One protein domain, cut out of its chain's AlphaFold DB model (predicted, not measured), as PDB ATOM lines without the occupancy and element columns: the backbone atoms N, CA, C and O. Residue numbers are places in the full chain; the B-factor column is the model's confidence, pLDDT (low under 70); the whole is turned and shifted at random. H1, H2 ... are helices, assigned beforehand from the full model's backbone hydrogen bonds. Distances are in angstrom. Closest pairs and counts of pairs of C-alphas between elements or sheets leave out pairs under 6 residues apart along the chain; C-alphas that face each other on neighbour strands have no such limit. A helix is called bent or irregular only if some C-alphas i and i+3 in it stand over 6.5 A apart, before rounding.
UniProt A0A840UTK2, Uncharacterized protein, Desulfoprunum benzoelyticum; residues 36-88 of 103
ATOM      1  N   HIS A  36     201.282 151.488  77.335       85.00
ATOM      2  CA  HIS A  36     201.226 151.955  75.939       85.00
ATOM      3  C   HIS A  36     199.973 151.490  75.161       85.00
ATOM      4  O   HIS A  36     199.956 151.508  73.933       85.00
ATOM      5  N   GLY A  37     198.917 151.082  75.870       87.94
ATOM      6  CA  GLY A  37     197.629 150.660  75.320       87.94
ATOM      7  C   GLY A  37     196.554 151.747  75.364       87.94
ATOM      8  O   GLY A  37     195.384 151.412  75.510       87.94
ATOM      9  N   SER A  38     196.926 153.028  75.280       87.81
ATOM     10  CA  SER A  38     195.992 154.171  75.291       87.81
ATOM     11  C   SER A  38     194.891 154.061  74.236       87.81
ATOM     12  O   SER A  38     193.744 154.412  74.476       87.81
ATOM     13  N   TRP A  39     195.218 153.484  73.082       89.75
ATOM     14  CA  TRP A  39     194.287 153.226  71.983       89.75
ATOM     15  C   TRP A  39     193.205 152.174  72.305       89.75
ATOM     16  O   TRP A  39     192.273 152.011  71.527       89.75
ATOM     17  N   LEU A  40     193.303 151.468  73.440       91.06
ATOM     18  CA  LEU A  40     192.245 150.609  73.994       91.06
ATOM     19  C   LEU A  40     191.433 151.306  75.099       91.06
ATOM     20  O   LEU A  40     190.483 150.729  75.630       91.06
ATOM     21  N   ASN A  41     191.807 152.524  75.494       92.38
ATOM     22  CA  ASN A  41     191.130 153.276  76.540       92.38
ATOM     23  C   ASN A  41     190.024 154.149  75.932       92.38
ATOM     24  O   ASN A  41     190.300 155.154  75.282       92.38
ATOM     25  N   MET A  42     188.767 153.795  76.206       92.69
ATOM     26  CA  MET A  42     187.586 154.529  75.735       92.69
ATOM     27  C   MET A  42     187.639 156.032  76.048       92.69
ATOM     28  O   MET A  42     187.284 156.842  75.197       92.69
ATOM     29  N   ALA A  43     188.113 156.417  77.237       92.62
ATOM     30  CA  ALA A  43     188.193 157.827  77.613       92.62
ATOM     31  C   ALA A  43     189.242 158.586  76.785       92.62
ATOM     32  O   ALA A  43     189.012 159.725  76.398       92.62
ATOM     33  N   GLU A  44     190.383 157.961  76.483       93.56
ATOM     34  CA  GLU A  44     191.430 158.591  75.668       93.56
ATOM     35  C   GLU A  44     191.019 158.696  74.196       93.56
ATOM     36  O   GLU A  44     191.310 159.703  73.552       93.56
ATOM     37  N   ILE A  45     190.285 157.702  73.684       94.06
ATOM     38  CA  ILE A  45     189.662 157.769  72.357       94.06
ATOM     39  C   ILE A  45     188.712 158.969  72.291       94.06
ATOM     40  O   ILE A  45     188.838 159.795  71.389       94.06
ATOM     41  N   GLU A  46     187.809 159.117  73.262       95.31
ATOM     42  CA  GLU A  46     186.836 160.213  73.262       95.31
ATOM     43  C   GLU A  46     187.503 161.587  73.430       95.31
ATOM     44  O   GLU A  46     187.111 162.547  72.770       95.31
ATOM     45  N   LEU A  47     188.581 161.679  74.219       95.56
ATOM     46  CA  LEU A  47     189.402 162.892  74.291       95.56
ATOM     47  C   LEU A  47     190.061 163.231  72.947       95.56
ATOM     48  O   LEU A  47     190.163 164.407  72.599       95.56
ATOM     49  N   SER A  48     190.486 162.230  72.169       95.38
ATOM     50  CA  SER A  48     191.007 162.455  70.816       95.38
ATOM     51  C   SER A  48     189.925 162.986  69.871       95.38
ATOM     52  O   SER A  48     190.213 163.854  69.047       95.38
ATOM     53  N   VAL A  49     188.685 162.499  69.994       96.31
ATOM     54  CA  VAL A  49     187.539 163.000  69.216       96.31
ATOM     55  C   VAL A  49     187.207 164.437  69.616       96.31
ATOM     56  O   VAL A  49     187.119 165.291  68.736       96.31
ATOM     57  N   LEU A  50     187.102 164.733  70.918       97.62
ATOM     58  CA  LEU A  50     186.920 166.097  71.434       97.62
ATOM     59  C   LEU A  50     187.995 167.035  70.885       97.62
ATOM     60  O   LEU A  50     187.690 168.130  70.413       97.62
ATOM     61  N   LYS A  51     189.257 166.592  70.917       97.50
ATOM     62  CA  LYS A  51     190.375 167.374  70.401       97.50
ATOM     63  C   LYS A  51     190.169 167.728  68.930       97.50
ATOM     64  O   LYS A  51     190.270 168.898  68.597       97.50
ATOM     65  N   GLY A  52     189.862 166.748  68.082       97.62
ATOM     66  CA  GLY A  52     189.691 166.974  66.643       97.62
ATOM     67  C   GLY A  52     188.420 167.740  66.267       97.62
ATOM     68  O   GLY A  52     188.418 168.469  65.286       97.62
ATOM     69  N   GLN A  53     187.331 167.587  67.023       96.62
ATOM     70  CA  GLN A  53     186.035 168.182  66.670       96.62
ATOM     71  C   GLN A  53     185.789 169.553  67.303       96.62
ATOM     72  O   GLN A  53     185.105 170.381  66.712       96.62
ATOM     73  N   CYS A  54     186.301 169.786  68.512       97.25
ATOM     74  CA  CYS A  54     185.997 170.985  69.293       97.25
ATOM     75  C   CYS A  54     187.229 171.863  69.525       97.25
ATOM     76  O   CYS A  54     187.128 173.091  69.477       97.25
ATOM     77  N   LEU A  55     188.378 171.241  69.807       97.75
ATOM     78  CA  LEU A  55     189.578 171.941  70.276       97.75
ATOM     79  C   LEU A  55     190.659 172.104  69.199       97.75
ATOM     80  O   LEU A  55     191.733 172.615  69.507       97.75
ATOM     81  N   ASP A  56     190.395 171.724  67.945       97.12
ATOM     82  CA  ASP A  56     191.323 171.905  66.817       97.12
ATOM     83  C   ASP A  56     191.305 173.350  66.291       97.12
ATOM     84  O   ASP A  56     191.209 173.639  65.101       97.12
ATOM     85  N   ARG A  57     191.306 174.297  67.228       96.44
ATOM     86  CA  ARG A  57     191.285 175.736  66.994       96.44
ATOM     87  C   ARG A  57     191.806 176.465  68.220       96.44
ATOM     88  O   ARG A  57     191.764 175.960  69.341       96.44
ATOM     89  N   ARG A  58     192.256 177.702  68.021       96.69
ATOM     90  CA  ARG A  58     192.633 178.572  69.134       96.69
ATOM     91  C   ARG A  58     191.383 179.077  69.853       96.69
ATOM     92  O   ARG A  58     190.453 179.567  69.215       96.69
ATOM     93  N   LEU A  59     191.409 179.008  71.178       96.62
ATOM     94  CA  LEU A  59     190.403 179.576  72.070       96.62
ATOM     95  C   LEU A  59     191.063 180.687  72.889       96.62
ATOM     96  O   LEU A  59     192.240 180.579  73.239       96.62
ATOM     97  N   ALA A  60     190.342 181.785  73.101       95.12
ATOM     98  CA  ALA A  60     190.906 182.999  73.689       95.12
ATOM     99  C   ALA A  60     191.203 182.843  75.187       95.12
ATOM    100  O   ALA A  60     192.199 183.373  75.676       95.12
ATOM    101  N   ASP A  61     190.363 182.081  75.886       97.31
ATOM    102  CA  ASP A  61     190.393 181.918  77.332       97.31
ATOM    103  C   ASP A  61     189.749 180.589  77.764       97.31
ATOM    104  O   ASP A  61     189.191 179.826  76.965       97.31
ATOM    105  N   MET A  62     189.882 180.303  79.058       97.81
ATOM    106  CA  MET A  62     189.379 179.082  79.680       97.81
ATOM    107  C   MET A  62     187.851 179.028  79.729       97.81
ATOM    108  O   MET A  62     187.300 177.940  79.572       97.81
ATOM    109  N   ASP A  63     187.174 180.160  79.918       98.31
ATOM    110  CA  ASP A  63     185.714 180.208  80.050       98.31
ATOM    111  C   ASP A  63     185.051 179.852  78.716       98.31
ATOM    112  O   ASP A  63     184.181 178.981  78.649       98.31
ATOM    113  N   THR A  64     185.558 180.427  77.623       97.81
ATOM    114  CA  THR A  64     185.173 180.081  76.254       97.81
ATOM    115  C   THR A  64     185.403 178.595  75.997       97.81
ATOM    116  O   THR A  64     184.520 177.909  75.488       97.81
ATOM    117  N   MET A  65     186.561 178.053  76.389       98.06
ATOM    118  CA  MET A  65     186.839 176.625  76.219       98.06
ATOM    119  C   MET A  65     185.862 175.735  76.991       98.06
ATOM    120  O   MET A  65     185.418 174.723  76.453       98.06
ATOM    121  N   GLN A  66     185.501 176.093  78.224       98.25
ATOM    122  CA  GLN A  66     184.547 175.321  79.022       98.25
ATOM    123  C   GLN A  66     183.159 175.287  78.376       98.25
ATOM    124  O   GLN A  66     182.560 174.215  78.292       98.25
ATOM    125  N   VAL A  67     182.675 176.430  77.881       98.19
ATOM    126  CA  VAL A  67     181.384 176.523  77.181       98.19
ATOM    127  C   VAL A  67     181.378 175.647  75.930       98.19
ATOM    128  O   VAL A  67     180.442 174.881  75.705       98.19
ATOM    129  N   GLU A  68     182.443 175.707  75.136       98.12
ATOM    130  CA  GLU A  68     182.562 174.940  73.893       98.12
ATOM    131  C   GLU A  68     182.631 173.432  74.151       98.12
ATOM    132  O   GLU A  68     181.907 172.659  73.521       98.12
ATOM    133  N   VAL A  69     183.428 173.007  75.138       98.25
ATOM    134  CA  VAL A  69     183.499 171.599  75.557       98.25
ATOM    135  C   VAL A  69     182.144 171.113  76.073       98.25
ATOM    136  O   VAL A  69     181.732 170.007  75.724       98.25
ATOM    137  N   ALA A  70     181.423 171.921  76.858       98.38
ATOM    138  CA  ALA A  70     180.101 171.563  77.372       98.38
ATOM    139  C   ALA A  70     179.068 171.405  76.244       98.38
ATOM    140  O   ALA A  70     178.330 170.417  76.213       98.38
ATOM    141  N   ASN A  71     179.056 172.333  75.282       98.25
ATOM    142  CA  ASN A  71     178.186 172.268  74.108       98.25
ATOM    143  C   ASN A  71     178.489 171.030  73.256       98.25
ATOM    144  O   ASN A  71     177.573 170.288  72.886       98.25
ATOM    145  N   TRP A  72     179.773 170.770  72.991       98.06
ATOM    146  CA  TRP A  72     180.209 169.579  72.271       98.06
ATOM    147  C   TRP A  72     179.803 168.297  73.008       98.06
ATOM    148  O   TRP A  72     179.211 167.407  72.397       98.06
ATOM    149  N   GLN A  73     180.034 168.215  74.322       98.00
ATOM    150  CA  GLN A  73     179.675 167.055  75.140       98.00
ATOM    151  C   GLN A  73     178.163 166.796  75.113       98.00
ATOM    152  O   GLN A  73     177.743 165.649  74.978       98.00
ATOM    153  N   HIS A  74     177.336 167.840  75.213       98.25
ATOM    154  CA  HIS A  74     175.882 167.708  75.134       98.25
ATOM    155  C   HIS A  74     175.438 167.154  73.773       98.25
ATOM    156  O   HIS A  74     174.681 166.184  73.712       98.25
ATOM    157  N   ALA A  75     175.956 167.713  72.675       97.75
ATOM    158  CA  ALA A  75     175.649 167.233  71.329       97.75
ATOM    159  C   ALA A  75     176.099 165.776  71.125       97.75
ATOM    160  O   ALA A  75     175.343 164.944  70.621       97.75
ATOM    161  N   ARG A  76     177.315 165.450  71.575       96.44
ATOM    162  CA  ARG A  76     177.906 164.115  71.494       96.44
ATOM    163  C   ARG A  76     177.102 163.085  72.288       96.44
ATOM    164  O   ARG A  76     176.800 162.024  71.752       96.44
ATOM    165  N   ASN A  77     176.692 163.409  73.515       95.62
ATOM    166  CA  ASN A  77     175.866 162.532  74.348       95.62
ATOM    167  C   ASN A  77     174.492 162.266  73.720       95.62
ATOM    168  O   ASN A  77     174.043 161.123  73.715       95.62
ATOM    169  N   ASN A  78     173.861 163.286  73.131       97.56
ATOM    170  CA  ASN A  78     172.565 163.137  72.460       97.56
ATOM    171  C   ASN A  78     172.650 162.302  71.178       97.56
ATOM    172  O   ASN A  78     171.698 161.607  70.834       97.56
ATOM    173  N   ALA A  79     173.790 162.325  70.484       95.88
ATOM    174  CA  ALA A  79     174.019 161.473  69.321       95.88
ATOM    175  C   ALA A  79     174.234 159.990  69.694       95.88
ATOM    176  O   ALA A  79     174.147 159.123  68.826       95.88
ATOM    177  N   THR A  80     174.508 159.670  70.965       93.12
ATOM    178  CA  THR A  80     174.792 158.305  71.466       93.12
ATOM    179  C   THR A  80     175.770 157.482  70.599       93.12
ATOM    180  O   THR A  80     175.520 156.312  70.287       93.12
ATOM    181  N   PRO A  81     176.897 158.072  70.173       93.31
ATOM    182  CA  PRO A  81     177.850 157.419  69.293       93.31
ATOM    183  C   PRO A  81     178.498 156.225  69.992       93.31
ATOM    184  O   PRO A  81     178.811 156.268  71.182       93.31
ATOM    185  N   LYS A  82     178.740 155.158  69.233       94.00
ATOM    186  CA  LYS A  82     179.428 153.960  69.719       94.00
ATOM    187  C   LYS A  82     180.841 153.909  69.161       94.00
ATOM    188  O   LYS A  82     181.079 154.331  68.030       94.00
ATOM    189  N   ILE A  83     181.766 153.367  69.947       92.12
ATOM    190  CA  ILE A  83     183.075 152.968  69.429       92.12
ATOM    191  C   ILE A  83     182.870 151.687  68.628       92.12
ATOM    192  O   ILE A  83     182.367 150.696  69.158       92.12
ATOM    193  N   ASP A  84     183.268 151.722  67.362       93.56
ATOM    194  CA  ASP A  84     183.359 150.530  66.533       93.56
ATOM    195  C   ASP A  84     184.695 149.821  66.805       93.56
ATOM    196  O   ASP A  84     185.765 150.242  66.356       93.56
ATOM    197  N   TRP A  85     184.645 148.787  67.644       93.38
ATOM    198  CA  TRP A  85     185.830 148.060  68.082       93.38
ATOM    199  C   TRP A  85     186.295 147.073  67.013       93.38
ATOM    200  O   TRP A  85     185.761 145.976  66.884       93.38
ATOM    201  N   GLN A  86     187.363 147.439  66.308       92.56
ATOM    202  CA  GLN A  86     187.996 146.583  65.297       92.56
ATOM    203  C   GLN A  86     189.060 145.635  65.881       92.56
ATOM    204  O   GLN A  86     189.478 144.684  65.229       92.56
ATOM    205  N   PHE A  87     189.525 145.882  67.111       92.00
ATOM    206  CA  PHE A  87     190.528 145.043  67.771       92.00
ATOM    207  C   PHE A  87     189.877 143.874  68.508       92.00
ATOM    208  O   PHE A  87     189.108 144.074  69.449       92.00
ATOM    209  N   THR A  88     190.219 142.651  68.114       93.44
ATOM    210  CA  THR A  88     189.583 141.435  68.628       93.44
ATOM    211  C   THR A  88     190.424 140.728  69.692       93.44
ATOM    212  O   THR A  88     191.625 140.957  69.859       93.44
TER     213      THR A  88
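What this domain is: This is residues 36 to 88 of the 103 residues of an uncharacterized protein of Desulfoprunum benzoelyticum (UniProt A0A840UTK2). Two helices make a loose, open out-and-back path: the shorter H1 leads out, a loop of residues 54 to 61 turns the chain, and the longer H2 comes back at a steep angle to H1. After H2 an unnamed tail, residues 80 to 88, runs on to Thr 88, one end of the domain's greatest length; residues 77 to 82 stick out free. The printed part has 53 residues with two named helices, H1 then H2, and no named strand; its class is all helix. It is loose, with a radius of gyration of the C-alphas of 12.9 A, and only just flat, spanning 41 by 28 by 13 A.

How they stand to each other: H1, residues 42 to 53, and H2, residues 62 to 79, are close but not clearly touching, with 2 pairs of C-alphas within 8 A. Their closest C-alphas, those of Leu 50 and Trp 72, are 7.6 A apart. The two helices run opposite ways at a steep tilt of 67 degrees, only just short of about perpendicular. Their centres are 12.6 A apart. In H1 and H2 every O i to N i+4 pair is within hydrogen-bond range.

Where its parts are: H1 begins at C-alpha 42, (187.586, 154.529, 75.735), and measures 16.5 A from first to last C-alpha. H2 begins at C-alpha 62, (189.379, 179.082, 79.680), and ends at C-alpha 79, (174.019, 161.473, 69.321), a length of 25.6 A. Neither helix is bent.

The domain as a whole: The C-alphas of Ala 60 and Thr 88, the two farthest apart, are 41.9 A from each other. The printed part has no cut, and the link from H1 to H2, 8 residues, is short. The mean pLDDT of the printed part is 95.3, and no printed residue is under 70.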